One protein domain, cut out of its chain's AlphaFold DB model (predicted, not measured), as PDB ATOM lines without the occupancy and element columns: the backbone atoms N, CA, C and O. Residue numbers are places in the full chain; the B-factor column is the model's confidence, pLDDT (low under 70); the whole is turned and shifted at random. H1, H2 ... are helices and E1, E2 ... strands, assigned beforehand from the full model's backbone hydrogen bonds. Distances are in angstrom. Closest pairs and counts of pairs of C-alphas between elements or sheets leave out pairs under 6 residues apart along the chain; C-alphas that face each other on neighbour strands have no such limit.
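Overview. This is residues 3 to 103 of the 104 residues of an uncharacterized protein of Agrobacterium albertimagni (UniProt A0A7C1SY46). A strongly twisted sheet of five strands has one helix, H1, lying along one of its faces over E3 and E5, while a shorter helix, H2, folds back beside H1 and is not on the sheet. A long loop, residues 25 to 46, joins E2 to E3, and no named helix covers the sheet's other face. The printed part has 101 residues with five named strands and then two named helices, in the order E1 E2 E3 E4 E5 H1 H2; the class is mixed, helices and strands. The sheet is branched at E3, and its neighbour pairs are antiparallel: E1 and E2, E2 and E3, E3 and E4, E3 and E5. The whole is compact, with a radius of gyration of the C-alphas of 14.6 A, yet flat in outline, spanning 42 by 40 by 22 A.

Along the chain. In the sheet, E3 is residues 47 to 55, 25.2 A from first to last C-alpha. E2 is residues 14 to 24, 28.0 A, and E1 is residues 3 to 11, 24.9 A, beginning at C-alpha 3 (358.513, 354.282, 274.638). E4 is residues 62 to 64, and E5 is residues 73 to 77, 11.2 A. H1 is residues 80 to 91, 16.3 A, beginning at C-alpha 80 (352.914, 341.600, 273.580). H2 is residues 95 to 101, 10.0 A, ending at C-alpha 101 (347.339, 336.719, 286.408).

Arrangement. E2 lies on one side of E3, and E4 and E5 on the other side, E5 beside residues 47 to 51 and E4 beside residues 52 to 55. E1 to E4 form a meander, each strand the antiparallel neighbour of the one before. Across the hairpin of E2 and E3, N 22 and O 49 are within hydrogen-bond range at 2.8 A, and across the hairpin of E1 and E2, N 5 and O 21 are within hydrogen-bond range at 2.8 A. Also within hydrogen-bond range are N 54 and O 63 of the hairpin E3 and E4, 2.8 A, and N 50 and O 75 of E3 and E5, 3.0 A. H1 is on the sheet at a height of 8.0 A, and on the local plane it runs along the strands, at 11 degrees to E3; their closest C-alphas are those of Tyr 48 and Ala 83, 6.0 A apart. With residues 85 to 89 alone, H1 touches H2 in a helical hairpin, at a shallow tilt of 14 degrees, opposite ways; the closest C-alphas, of Met 89 and Arg 98, are 6.2 A apart. In H1 and H2 every O i to N i+4 pair is within hydrogen-bond range. H2 is apart from E3 and E5, for instance.

Size, cuts and confidence. The C-alphas farthest apart, of Glu 58 and Lys 103, are 42.7 A apart. The printed part has no cut. The link from E2 to E3, 22 residues, is long. The mean pLDDT of the printed part is 75.9, and 29 residues are under 70: residues 9 to 16, 29 to 45, 58 to 60 and 70.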
ATOM      1  N   HIS A   3     359.407 353.803 273.588       76.88
ATOM      2  CA  HIS A   3     358.513 354.282 274.638       76.88
ATOM      3  C   HIS A   3     358.922 353.671 275.978       76.88
ATOM      4  O   HIS A   3     359.218 352.478 276.043       76.88
ATOM      5  N   VAL A   4     358.929 354.480 277.039       73.69
ATOM      6  CA  VAL A   4     359.378 354.066 278.374       73.69
ATOM      7  C   VAL A   4     358.316 354.419 279.403       73.69
ATOM      8  O   VAL A   4     357.851 355.555 279.460       73.69
ATOM      9  N   THR A   5     357.963 353.456 280.245       77.75
ATOM     10  CA  THR A   5     357.094 353.644 281.407       77.75
ATOM     11  C   THR A   5     357.830 353.168 282.654       77.75
ATOM     12  O   THR A   5     358.273 352.025 282.719       77.75
ATOM     13  N   ALA A   6     357.963 354.030 283.660       72.25
ATOM     14  CA  ALA A   6     358.583 353.676 284.936       72.25
ATOM     15  C   ALA A   6     357.516 353.383 285.999       72.25
ATOM     16  O   ALA A   6     356.515 354.093 286.086       72.25
ATOM     17  N   ALA A   7     357.746 352.362 286.824       74.94
ATOM     18  CA  ALA A   7     356.849 351.972 287.905       74.94
ATOM     19  C   ALA A   7     357.630 351.450 289.125       74.94
ATOM     20  O   ALA A   7     358.830 351.177 289.087       74.94
ATOM     21  N   ARG A   8     356.950 351.337 290.265       72.06
ATOM     22  CA  ARG A   8     357.523 350.785 291.499       72.06
ATOM     23  C   ARG A   8     356.533 349.817 292.112       72.06
ATOM     24  O   ARG A   8     355.358 350.152 292.252       72.06
ATOM     25  N   THR A   9     357.021 348.656 292.533       63.97
ATOM     26  CA  THR A   9     356.188 347.658 293.205       63.97
ATOM     27  C   THR A   9     356.907 347.098 294.422       63.97
ATOM     28  O   THR A   9     358.108 346.847 294.391       63.97
ATOM     29  N   ASN A  10     356.155 346.912 295.505       59.34
ATOM     30  CA  ASN A  10     356.640 346.229 296.696       59.34
ATOM     31  C   ASN A  10     356.357 344.729 296.545       59.34
ATOM     32  O   ASN A  10     355.193 344.341 296.407       59.34
ATOM     33  N   PHE A  11     357.403 343.902 296.527       57.38
ATOM     34  CA  PHE A  11     357.259 342.453 296.545       57.38
ATOM     35  C   PHE A  11     357.175 342.034 298.012       57.38
ATOM     36  O   PHE A  11     358.076 342.340 298.779       57.38
ATOM     37  N   ALA A  12     356.136 341.298 298.410       52.22
ATOM     38  CA  ALA A  12     355.866 340.950 299.812       52.22
ATOM     39  C   ALA A  12     357.025 340.267 300.589       52.22
ATOM     40  O   ALA A  12     356.912 340.081 301.796       52.22
ATOM     41  N   GLN A  13     358.128 339.892 299.927       48.06
ATOM     42  CA  GLN A  13     359.352 339.363 300.545       48.06
ATOM     43  C   GLN A  13     360.662 339.942 299.966       48.06
ATOM     44  O   GLN A  13     361.734 339.625 300.472       48.06
ATOM     45  N   TYR A  14     360.605 340.791 298.931       49.84
ATOM     46  CA  TYR A  14     361.780 341.421 298.322       49.84
ATOM     47  C   TYR A  14     361.600 342.937 298.365       49.84
ATOM     48  O   TYR A  14     360.598 343.464 297.883       49.84
ATOM     49  N   ALA A  15     362.568 343.616 298.982       53.62
ATOM     50  CA  ALA A  15     362.630 345.066 299.133       53.62
ATOM     51  C   ALA A  15     362.130 345.804 297.882       53.62
ATOM     52  O   ALA A  15     362.470 345.394 296.779       53.62
ATOM     53  N   ASP A  16     361.344 346.871 298.072       65.69
ATOM     54  CA  ASP A  16     360.766 347.748 297.040       65.69
ATOM     55  C   ASP A  16     361.578 347.817 295.730       65.69
ATOM     56  O   ASP A  16     362.416 348.707 295.542       65.69
ATOM     57  N   VAL A  17     361.306 346.907 294.791       72.81
ATOM     58  CA  VAL A  17     362.010 346.886 293.511       72.81
ATOM     59  C   VAL A  17     361.375 347.956 292.635       72.81
ATOM     60  O   VAL A  17     360.203 347.880 292.246       72.81
ATOM     61  N   LYS A  18     362.150 348.994 292.328       84.25
ATOM     62  CA  LYS A  18     361.792 349.954 291.285       84.25
ATOM     63  C   LYS A  18     362.162 349.337 289.941       84.25
ATOM     64  O   LYS A  18     363.220 348.722 289.811       84.25
ATOM     65  N   TRP A  19     361.308 349.502 288.943       86.75
ATOM     66  CA  TRP A  19     361.547 348.947 287.617       86.75
ATOM     67  C   TRP A  19     361.038 349.883 286.522       86.75
ATOM     68  O   TRP A  19     360.171 350.730 286.733       86.75
ATOM     69  N   ALA A  20     361.596 349.746 285.329       86.19
ATOM     70  CA  ALA A  20     361.133 350.463 284.150       86.19
ATOM     71  C   ALA A  20     360.846 349.469 283.031       86.19
ATOM     72  O   ALA A  20     361.605 348.524 282.830       86.19
ATOM     73  N   PHE A  21     359.738 349.686 282.333       87.88
ATOM     74  CA  PHE A  21     359.275 348.905 281.197       87.88
ATOM     75  C   PHE A  21     359.441 349.706 279.910       87.88
ATOM     76  O   PHE A  21     359.097 350.887 279.838       87.88
ATOM     77  N   TYR A  22     359.962 349.042 278.890       87.19
ATOM     78  CA  TYR A  22     360.339 349.632 277.620       87.19
ATOM     79  C   TYR A  22     359.633 348.902 276.481       87.19
ATOM     80  O   TYR A  22     359.573 347.671 276.452       87.19
ATOM     81  N   ILE A  23     359.146 349.684 275.520       87.62
ATOM     82  CA  ILE A  23     358.631 349.221 274.233       87.62
ATOM     83  C   ILE A  23     359.540 349.804 273.154       87.62
ATOM     84  O   ILE A  23     359.488 350.999 272.845       87.62
ATOM     85  N   ALA A  24     360.379 348.956 272.575       85.50
ATOM     86  CA  ALA A  24     361.289 349.319 271.502       85.50
ATOM     87  C   ALA A  24     360.738 348.844 270.153       85.50
ATOM     88  O   ALA A  24     360.258 347.724 270.022       85.50
ATOM     89  N   ASN A  25     360.845 349.681 269.121       81.88
ATOM     90  CA  ASN A  25     360.519 349.301 267.737       81.88
ATOM     91  C   ASN A  25     361.682 348.571 267.033       81.88
ATOM     92  O   ASN A  25     361.805 348.631 265.813       81.88
ATOM     93  N   PHE A  26     362.570 347.958 267.807       77.38
ATOM     94  CA  PHE A  26     363.714 347.188 267.344       77.38
ATOM     95  C   PHE A  26     363.962 346.055 268.335       77.38
ATOM     96  O   PHE A  26     363.585 346.164 269.504       77.38
ATOM     97  N   PHE A  27     364.634 345.005 267.879       75.94
ATOM     98  CA  PHE A  27     365.126 343.943 268.744       75.94
ATOM     99  C   PHE A  27     366.633 344.102 268.960       75.94
ATOM    100  O   PHE A  27     367.362 344.384 268.010       75.94
ATOM    101  N   ALA A  28     367.082 343.916 270.198       73.56
ATOM    102  CA  ALA A  28     368.491 343.865 270.568       73.56
ATOM    103  C   ALA A  28     368.671 342.835 271.687       73.56
ATOM    104  O   ALA A  28     367.828 342.749 272.579       73.56
ATOM    105  N   GLU A  29     369.747 342.056 271.661       67.88
ATOM    106  CA  GLU A  29     370.063 341.142 272.759       67.88
ATOM    107  C   GLU A  29     370.570 341.947 273.968       67.88
ATOM    108  O   GLU A  29     371.545 342.695 273.877       67.88
ATOM    109  N   LEU A  30     369.867 341.856 275.102       68.06
ATOM    110  CA  LEU A  30     370.197 342.622 276.304       68.06
ATOM    111  C   LEU A  30     371.095 341.784 277.224       68.06
ATOM    112  O   LEU A  30     370.615 340.915 277.950       68.06
ATOM    113  N   GLY A  31     372.398 342.081 277.240       60.19
ATOM    114  CA  GLY A  31     373.363 341.448 278.153       60.19
ATOM    115  C   GLY A  31     374.485 340.633 277.504       60.19
ATOM    116  O   GLY A  31     375.162 339.912 278.231       60.19
ATOM    117  N   GLY A  32     374.694 340.743 276.188       55.16
ATOM    118  CA  GLY A  32     375.918 340.261 275.534       55.16
ATOM    119  C   GLY A  32     377.138 341.150 275.820       55.16
ATOM    120  O   GLY A  32     376.982 342.288 276.276       55.16
ATOM    121  N   GLU A  33     378.342 340.622 275.562       51.50
ATOM    122  CA  GLU A  33     379.620 341.363 275.583       51.50
ATOM    123  C   GLU A  33     379.556 342.637 274.715       51.50
ATOM    124  O   GLU A  33     378.636 342.779 273.917       51.50
ATOM    125  N   GLU A  34     380.523 343.553 274.901       50.12
ATOM    126  CA  GLU A  34     380.590 345.003 274.570       50.12
ATOM    127  C   GLU A  34     380.056 345.509 273.207       50.12
ATOM    128  O   GLU A  34     380.027 346.713 272.950       50.12
ATOM    129  N   VAL A  35     379.556 344.639 272.342       44.94
ATOM    130  CA  VAL A  35     379.101 344.917 270.984       44.94
ATOM    131  C   VAL A  35     377.566 345.007 270.894       44.94
ATOM    132  O   VAL A  35     376.902 344.354 270.091       44.94
ATOM    133  N   PHE A  36     376.980 345.877 271.721       47.94
ATOM    134  CA  PHE A  36     375.531 346.155 271.815       47.94
ATOM    135  C   PHE A  36     374.854 346.515 270.471       47.94
ATOM    136  O   PHE A  36     373.658 346.286 270.291       47.94
ATOM    137  N   PHE A  37     375.598 347.089 269.520       48.28
ATOM    138  CA  PHE A  37     375.045 347.626 268.271       48.28
ATOM    139  C   PHE A  37     375.093 346.664 267.072       48.28
ATOM    140  O   PHE A  37     374.391 346.913 266.093       48.28
ATOM    141  N   GLU A  38     375.849 345.561 267.127       47.62
ATOM    142  CA  GLU A  38     375.993 344.652 265.970       47.62
ATOM    143  C   GLU A  38     374.822 343.673 265.800       47.62
ATOM    144  O   GLU A  38     374.645 343.089 264.733       47.62
ATOM    145  N   GLN A  39     373.963 343.535 266.814       53.09
ATOM    146  CA  GLN A  39     372.832 342.601 266.795       53.09
ATOM    147  C   GLN A  39     371.457 343.280 266.703       53.09
ATOM    148  O   GLN A  39     370.426 342.643 266.941       53.09
ATOM    149  N   ILE A  40     371.406 344.564 266.330       56.25
ATOM    150  CA  ILE A  40     370.132 345.262 266.116       56.25
ATOM    151  C   ILE A  40     369.517 344.781 264.800       56.25
ATOM    152  O   ILE A  40     369.789 345.306 263.717       56.25
ATOM    153  N   LYS A  41     368.636 343.784 264.885       59.72
ATOM    154  CA  LYS A  41     367.809 343.379 263.749       59.72
ATOM    155  C   LYS A  41     366.706 344.420 263.564       59.72
ATOM    156  O   LYS A  41     365.711 344.430 264.284       59.72
ATOM    157  N   GLN A  42     366.878 345.290 262.570       57.28
ATOM    158  CA  GLN A  42     365.847 346.244 262.140       57.28
ATOM    159  C   GLN A  42     364.644 345.555 261.467       57.28
ATOM    160  O   GLN A  42     363.596 346.174 261.288       57.28
ATOM    161  N   ASN A  43     364.771 344.268 261.122       57.09
ATOM    162  CA  ASN A  43     363.707 343.492 260.495       57.09
ATOM    163  C   ASN A  43     362.658 343.037 261.534       57.09
ATOM    164  O   ASN A  43     362.714 341.936 262.072       57.09
ATOM    165  N   TYR A  44     361.694 343.930 261.776       54.53
ATOM    166  CA  TYR A  44     360.296 343.653 262.138       54.53
ATOM    167  C   TYR A  44     359.997 342.889 263.439       54.53
ATOM    168  O   TYR A  44     359.273 341.896 263.437       54.53
ATOM    169  N   GLY A  45     360.406 343.438 264.583       68.94
ATOM    170  CA  GLY A  45     359.827 343.055 265.873       68.94
ATOM    171  C   GLY A  45     359.780 344.222 266.851       68.94
ATOM    172  O   GLY A  45     360.786 344.899 267.053       68.94
ATOM    173  N   ARG A  46     358.615 344.461 267.474       82.12
ATOM    174  CA  ARG A  46     358.574 345.235 268.721       82.12
ATOM    175  C   ARG A  46     359.196 344.376 269.813       82.12
ATOM    176  O   ARG A  46     358.860 343.203 269.934       82.12
ATOM    177  N   MET A  47     360.080 344.965 270.601       87.62
ATOM    178  CA  MET A  47     360.676 344.332 271.765       87.62
ATOM    179  C   MET A  47     360.119 344.972 273.029       87.62
ATOM    180  O   MET A  47     360.028 346.195 273.143       87.62
ATOM    181  N   TYR A  48     359.782 344.121 273.983       90.12
ATOM    182  CA  TYR A  48     359.248 344.471 275.283       90.12
ATOM    183  C   TYR A  48     360.210 343.972 276.346       90.12
ATOM    184  O   TYR A  48     360.526 342.783 276.387       90.12
ATOM    185  N   PHE A  49     360.680 344.854 277.216       90.12
ATOM    186  CA  PHE A  49     361.596 344.454 278.276       90.12
ATOM    187  C   PHE A  49     361.416 345.315 279.515       90.12
ATOM    188  O   PHE A  49     360.987 346.466 279.432       90.12
ATOM    189  N   ALA A  50     361.748 344.750 280.672       89.88
ATOM    190  CA  ALA A  50     361.791 345.491 281.920       89.88
ATOM    191  C   ALA A  50     363.141 345.328 282.604       89.88
ATOM    192  O   ALA A  50     363.716 344.238 282.612       89.88
ATOM    193  N   VAL A  51     363.616 346.411 283.209       87.56
ATOM    194  CA  VAL A  51     364.857 346.437 283.984       87.56
ATOM    195  C   VAL A  51     364.590 346.891 285.409       87.56
ATOM    196  O   VAL A  51     363.745 347.759 285.647       87.56
ATOM    197  N   ALA A  52     365.320 346.313 286.354       87.19
ATOM    198  CA  ALA A  52     365.404 346.830 287.707       87.19
ATOM    199  C   ALA A  52     366.172 348.155 287.682       87.19
ATOM    200  O   ALA A  52     367.177 348.290 286.981       87.19
ATOM    201  N   ILE A  53     365.702 349.136 288.446       85.38
ATOM    202  CA  ILE A  53     366.349 350.439 288.579       85.38
ATOM    203  C   ILE A  53     366.552 350.770 290.052       85.38
ATOM    204  O   ILE A  53     365.742 350.411 290.906       85.38
ATOM    205  N   LYS A  54     367.607 351.511 290.361       84.56
ATOM    206  CA  LYS A  54     367.884 352.019 291.704       84.56
ATOM    207  C   LYS A  54     368.273 353.493 291.648       84.56
ATOM    208  O   LYS A  54     368.747 353.955 290.610       84.56
ATOM    209  N   PRO A  55     368.023 354.257 292.723       80.19
ATOM    210  CA  PRO A  55     368.581 355.595 292.822       80.19
ATOM    211  C   PRO A  55     370.109 355.498 292.837       80.19
ATOM    212  O   PRO A  55     370.677 354.668 293.550       80.19
ATOM    213  N   GLU A  56     370.760 356.330 292.039       80.38
ATOM    214  CA  GLU A  56     372.198 356.536 292.131       80.38
ATOM    215  C   GLU A  56     372.511 357.338 293.402       80.38
ATOM    216  O   GLU A  56     371.773 358.255 293.760       80.38
ATOM    217  N   ALA A  57     373.557 356.953 294.138       71.69
ATOM    218  CA  ALA A  57     373.849 357.556 295.442       71.69
ATOM    219  C   ALA A  57     374.309 359.020 295.324       71.69
ATOM    220  O   ALA A  57     374.036 359.833 296.204       71.69
ATOM    221  N   GLU A  58     374.988 359.349 294.225       69.50
ATOM    222  CA  GLU A  58     375.686 360.625 294.030       69.50
ATOM    223  C   GLU A  58     374.974 361.542 293.025       69.50
ATOM    224  O   GLU A  58     375.106 362.764 293.088       69.50
ATOM    225  N   ALA A  59     374.153 360.977 292.137       67.12
ATOM    226  CA  ALA A  59     373.363 361.721 291.170       67.12
ATOM    227  C   ALA A  59     371.866 361.586 291.474       67.12
ATOM    228  O   ALA A  59     371.384 360.526 291.861       67.12
ATOM    229  N   LYS A  60     371.075 362.632 291.199       69.81
ATOM    230  CA  LYS A  60     369.595 362.554 291.188       69.81
ATOM    231  C   LYS A  60     369.069 361.755 289.978       69.81
ATOM    232  O   LYS A  60     368.047 362.111 289.395       69.81
ATOM    233  N   ALA A  61     369.788 360.713 289.573       74.31
ATOM    234  CA  ALA A  61     369.493 359.868 288.434       74.31
ATOM    235  C   ALA A  61     369.060 358.471 288.899       74.31
ATOM    236  O   ALA A  61     369.396 358.002 289.989       74.31
ATOM    237  N   MET A  62     368.268 357.813 288.059       78.44
ATOM    238  CA  MET A  62     367.921 356.405 288.219       78.44
ATOM    239  C   MET A  62     368.848 355.590 287.320       78.44
ATOM    240  O   MET A  62     368.901 355.839 286.117       78.44
ATOM    241  N   THR A  63     369.549 354.614 287.888       83.69
ATOM    242  CA  THR A  63     370.453 353.718 287.153       83.69
ATOM    243  C   THR A  63     369.910 352.296 287.136       83.69
ATOM    244  O   THR A  63     369.068 351.932 287.957       83.69
ATOM    245  N   ILE A  64     370.368 351.483 286.181       82.50
ATOM    246  CA  ILE A  64     370.001 350.064 286.108       82.50
ATOM    247  C   ILE A  64     370.610 349.329 287.306       82.50
ATOM    248  O   ILE A  64     371.818 349.390 287.546       82.50
ATOM    249  N   ASP A  65     369.780 348.595 288.041       83.25
ATOM    250  CA  ASP A  65     370.236 347.785 289.160       83.25
ATOM    251  C   ASP A  65     370.754 346.422 288.691       83.25
ATOM    252  O   ASP A  65     370.021 345.441 288.589       83.25
ATOM    253  N   ARG A  66     372.064 346.363 288.441       82.31
ATOM    254  CA  ARG A  66     372.770 345.146 288.013       82.31
ATOM    255  C   ARG A  66     372.869 344.052 289.081       82.31
ATOM    256  O   ARG A  66     373.342 342.966 288.769       82.31
ATOM    257  N   SER A  67     372.411 344.290 290.315       79.00
ATOM    258  CA  SER A  67     372.311 343.218 291.319       79.00
ATOM    259  C   SER A  67     371.315 342.124 290.906       79.00
ATOM    260  O   SER A  67     371.451 340.969 291.305       79.00
ATOM    261  N   PHE A  68     370.352 342.458 290.039       72.44
ATOM    262  CA  PHE A  68     369.426 341.504 289.444       72.44
ATOM    263  C   PHE A  68     370.041 340.888 288.183       72.44
ATOM    264  O   PHE A  68     370.211 341.571 287.177       72.44
ATOM    265  N   ARG A  69     370.357 339.585 288.222       70.62
ATOM    266  CA  ARG A  69     370.830 338.797 287.061       70.62
ATOM    267  C   ARG A  69     372.032 339.413 286.309       70.62
ATOM    268  O   ARG A  69     372.173 339.202 285.110       70.62
ATOM    269  N   ASN A  70     372.898 340.161 287.001       69.69
ATOM    270  CA  ASN A  70     374.105 340.851 286.500       69.69
ATOM    271  C   ASN A  70     373.886 341.973 285.463       69.69
ATOM    272  O   ASN A  70     374.718 342.874 285.354       69.69
ATOM    273  N   ASN A  71     372.775 341.972 284.727       74.88
ATOM    274  CA  ASN A  71     372.439 342.974 283.708       74.88
ATOM    275  C   ASN A  71     371.215 343.834 284.077       74.88
ATOM    276  O   ASN A  71     370.867 344.754 283.340       74.88
ATOM    277  N   GLY A  72     370.567 343.559 285.211       81.44
ATOM    278  CA  GLY A  72     369.353 344.239 285.657       81.44
ATOM    279  C   GLY A  72     368.094 343.847 284.883       81.44
ATOM    280  O   GLY A  72     367.047 344.444 285.116       81.44
ATOM    281  N   LEU A  73     368.162 342.868 283.972       85.94
ATOM    282  CA  LEU A  73     367.045 342.463 283.121       85.94
ATOM    283  C   LEU A  73     366.061 341.579 283.895       85.94
ATOM    284  O   LEU A  73     366.387 340.475 284.336       85.94
ATOM    285  N   LEU A  74     364.822 342.050 284.019       86.75
ATOM    286  CA  LEU A  74     363.736 341.305 284.655       86.75
ATOM    287  C   LEU A  74     363.088 340.340 283.660       86.75
ATOM    288  O   LEU A  74     362.907 339.161 283.965       86.75
ATOM    289  N   PHE A  75     362.786 340.830 282.456       89.12
ATOM    290  CA  PHE A  75     362.340 340.020 281.324       89.12
ATOM    291  C   PHE A  75     362.610 340.738 279.999       89.12
ATOM    292  O   PHE A  75     362.740 341.963 279.964       89.12
ATOM    293  N   GLN A  76     362.618 339.966 278.913       88.81
ATOM    294  CA  GLN A  76     362.659 340.434 277.532       88.81
ATOM    295  C   GLN A  76     361.808 339.493 276.674       88.81
ATOM    296  O   GLN A  76     361.930 338.279 276.801       88.81
ATOM    297  N   THR A  77     360.950 340.037 275.816       89.19
ATOM    298  CA  THR A  77     360.125 339.263 274.878       89.19
ATOM    299  C   THR A  77     359.737 340.106 273.662       89.19
ATOM    300  O   THR A  77     359.819 341.336 273.680       89.19
ATOM    301  N   VAL A  78     359.315 339.442 272.590       89.38
ATOM    302  CA  VAL A  78     358.693 340.060 271.409       89.38
ATOM    303  C   VAL A  78     357.178 339.838 271.370       89.38
ATOM    304  O   VAL A  78     356.491 340.461 270.561       89.38
ATOM    305  N   ASP A  79     356.637 338.983 272.248       90.69
ATOM    306  CA  ASP A  79     355.201 338.729 272.349       90.69
ATOM    307  C   ASP A  79     354.535 339.773 273.272       90.69
ATOM    308  O   ASP A  79     354.823 339.818 274.474       90.69
ATOM    309  N   PRO A  80     353.617 340.617 272.761       90.19
ATOM    310  CA  PRO A  80     352.914 341.600 273.580       90.19
ATOM    311  C   PRO A  80     352.037 340.979 274.680       90.19
ATOM    312  O   PRO A  80     351.826 341.622 275.711       90.19
ATOM    313  N   LYS A  81     351.516 339.757 274.496       91.50
ATOM    314  CA  LYS A  81     350.711 339.071 275.520       91.50
ATOM    315  C   LYS A  81     351.585 338.622 276.681       91.50
ATOM    316  O   LYS A  81     351.241 338.858 277.839       91.50
ATOM    317  N   GLU A  82     352.735 338.035 276.364       92.25
ATOM    318  CA  GLU A  82     353.730 337.661 277.364       92.25
ATOM    319  C   GLU A  82     354.253 338.903 278.100       92.25
ATOM    320  O   GLU A  82     354.329 338.910 279.328       92.25
ATOM    321  N   ALA A  83     354.521 339.994 277.373       91.38
ATOM    322  CA  ALA A  83     354.938 341.265 277.956       91.38
ATOM    323  C   ALA A  83     353.915 341.800 278.967       91.38
ATOM    324  O   ALA A  83     354.282 342.140 280.091       91.38
ATOM    325  N   LEU A  84     352.631 341.834 278.595       90.31
ATOM    326  CA  LEU A  84     351.557 342.271 279.487       90.31
ATOM    327  C   LEU A  84     351.491 341.400 280.744       90.31
ATOM    328  O   LEU A  84     351.464 341.928 281.855       90.31
ATOM    329  N   ARG A  85     351.516 340.073 280.583       91.00
ATOM    330  CA  ARG A  85     351.501 339.136 281.712       91.00
ATOM    331  C   ARG A  85     352.695 339.364 282.640       91.00
ATOM    332  O   ARG A  85     352.508 339.436 283.851       91.00
ATOM    333  N   ASN A  86     353.895 339.534 282.090       90.81
ATOM    334  CA  ASN A  86     355.105 339.786 282.870       90.81
ATOM    335  C   ASN A  86     355.029 341.115 283.633       90.81
ATOM    336  O   ASN A  86     355.340 341.148 284.822       90.81
ATOM    337  N   VAL A  87     354.543 342.189 283.003       88.50
ATOM    338  CA  VAL A  87     354.327 343.486 283.671       88.50
ATOM    339  C   VAL A  87     353.314 343.362 284.811       88.50
ATOM    340  O   VAL A  87     353.565 343.858 285.909       88.50
ATOM    341  N   LEU A  88     352.197 342.661 284.594       88.06
ATOM    342  CA  LEU A  88     351.204 342.417 285.644       88.06
ATOM    343  C   LEU A  88     351.805 341.615 286.804       88.06
ATOM    344  O   LEU A  88     351.582 341.957 287.962       88.06
ATOM    345  N   MET A  89     352.613 340.594 286.508       88.12
ATOM    346  CA  MET A  89     353.311 339.800 287.525       88.12
ATOM    347  C   MET A  89     354.325 340.627 288.326       88.12
ATOM    348  O   MET A  89     354.428 340.435 289.539       88.12
ATOM    349  N   LEU A  90     355.039 341.560 287.684       85.38
ATOM    350  CA  LEU A  90     355.923 342.510 288.371       85.38
ATOM    351  C   LEU A  90     355.138 343.466 289.275       85.38
ATOM    352  O   LEU A  90     355.615 343.804 290.353       85.38
ATOM    353  N   GLY A  91     353.936 343.870 288.852       82.25
ATOM    354  CA  GLY A  91     353.017 344.717 289.613       82.25
ATOM    355  C   GLY A  91     352.242 343.998 290.725       82.25
ATOM    356  O   GLY A  91     351.668 344.656 291.594       82.25
ATOM    357  N   ALA A  92     352.214 342.664 290.724       84.06
ATOM    358  CA  ALA A  92     351.386 341.879 291.628       84.06
ATOM    359  C   ALA A  92     351.986 341.795 293.041       84.06
ATOM    360  O   ALA A  92     352.990 341.108 293.284       84.06
ATOM    361  N   ARG A  93     351.327 342.489 293.977       75.19
ATOM    362  CA  ARG A  93     351.778 342.686 295.365       75.19
ATOM    363  C   ARG A  93     351.493 341.487 296.272       75.19
ATOM    364  O   ARG A  93     352.246 341.260 297.213       75.19
ATOM    365  N   ASP A  94     350.456 340.707 295.972       78.69
ATOM    366  CA  ASP A  94     350.024 339.556 296.768       78.69
ATOM    367  C   ASP A  94     349.913 338.262 295.937       78.69
ATOM    368  O   ASP A  94     349.983 338.255 294.702       78.69
ATOM    369  N   ALA A  95     349.797 337.133 296.638       80.69
ATOM    370  CA  ALA A  95     349.762 335.805 296.032       80.69
ATOM    371  C   ALA A  95     348.440 335.493 295.311       80.69
ATOM    372  O   ALA A  95     348.420 334.631 294.432       80.69
ATOM    373  N   GLU A  96     347.341 336.156 295.669       83.19
ATOM    374  CA  GLU A  96     346.027 335.926 295.069       83.19
ATOM    375  C   GLU A  96     345.946 336.575 293.686       83.19
ATOM    376  O   GLU A  96     345.631 335.905 292.700       83.19
ATOM    377  N   LEU A  97     346.381 337.829 293.579       82.06
ATOM    378  CA  LEU A  97     346.516 338.552 292.322       82.06
ATOM    379  C   LEU A  97     347.458 337.821 291.357       82.06
ATOM    380  O   LEU A  97     347.147 337.675 290.176       82.06
ATOM    381  N   ARG A  98     348.568 337.263 291.858       83.25
ATOM    382  CA  ARG A  98     349.469 336.416 291.053       83.25
ATOM    383  C   ARG A  98     348.776 335.174 290.498       83.25
ATOM    384  O   ARG A  98     349.009 334.821 289.346       83.25
ATOM    385  N   LYS A  99     347.921 334.513 291.288       85.88
ATOM    386  CA  LYS A  99     347.148 333.345 290.827       85.88
ATOM    387  C   LYS A  99     346.141 333.722 289.746       85.88
ATOM    388  O   LYS A  99     345.925 332.923 288.842       85.88
ATOM    389  N   ILE A 100     345.531 334.905 289.836       85.31
ATOM    390  CA  ILE A 100     344.619 335.417 288.806       85.31
ATOM    391  C   ILE A 100     345.394 335.668 287.509       85.31
ATOM    392  O   ILE A 100     345.016 335.143 286.466       85.31
ATOM    393  N   ILE A 101     346.515 336.390 287.581       84.25
ATOM    394  CA  ILE A 101     347.339 336.719 286.408       84.25
ATOM    395  C   ILE A 101     347.916 335.460 285.749       84.25
ATOM    396  O   ILE A 101     348.008 335.393 284.530       84.25
ATOM    397  N   ALA A 102     348.275 334.434 286.526       81.81
ATOM    398  CA  ALA A 102     348.804 333.180 285.987       81.81
ATOM    399  C   ALA A 102     347.798 332.386 285.133       81.81
ATOM    400  O   ALA A 102     348.220 331.496 284.394       81.81
ATOM    401  N   LYS A 103     346.497 332.681 285.253       84.12
ATOM    402  CA  LYS A 103     345.411 332.049 284.488       84.12
ATOM    403  C   LYS A 103     345.050 332.805 283.200       84.12
ATOM    404  O   LYS A 103     344.175 332.330 282.480       84.12
TER     405      LYS A 103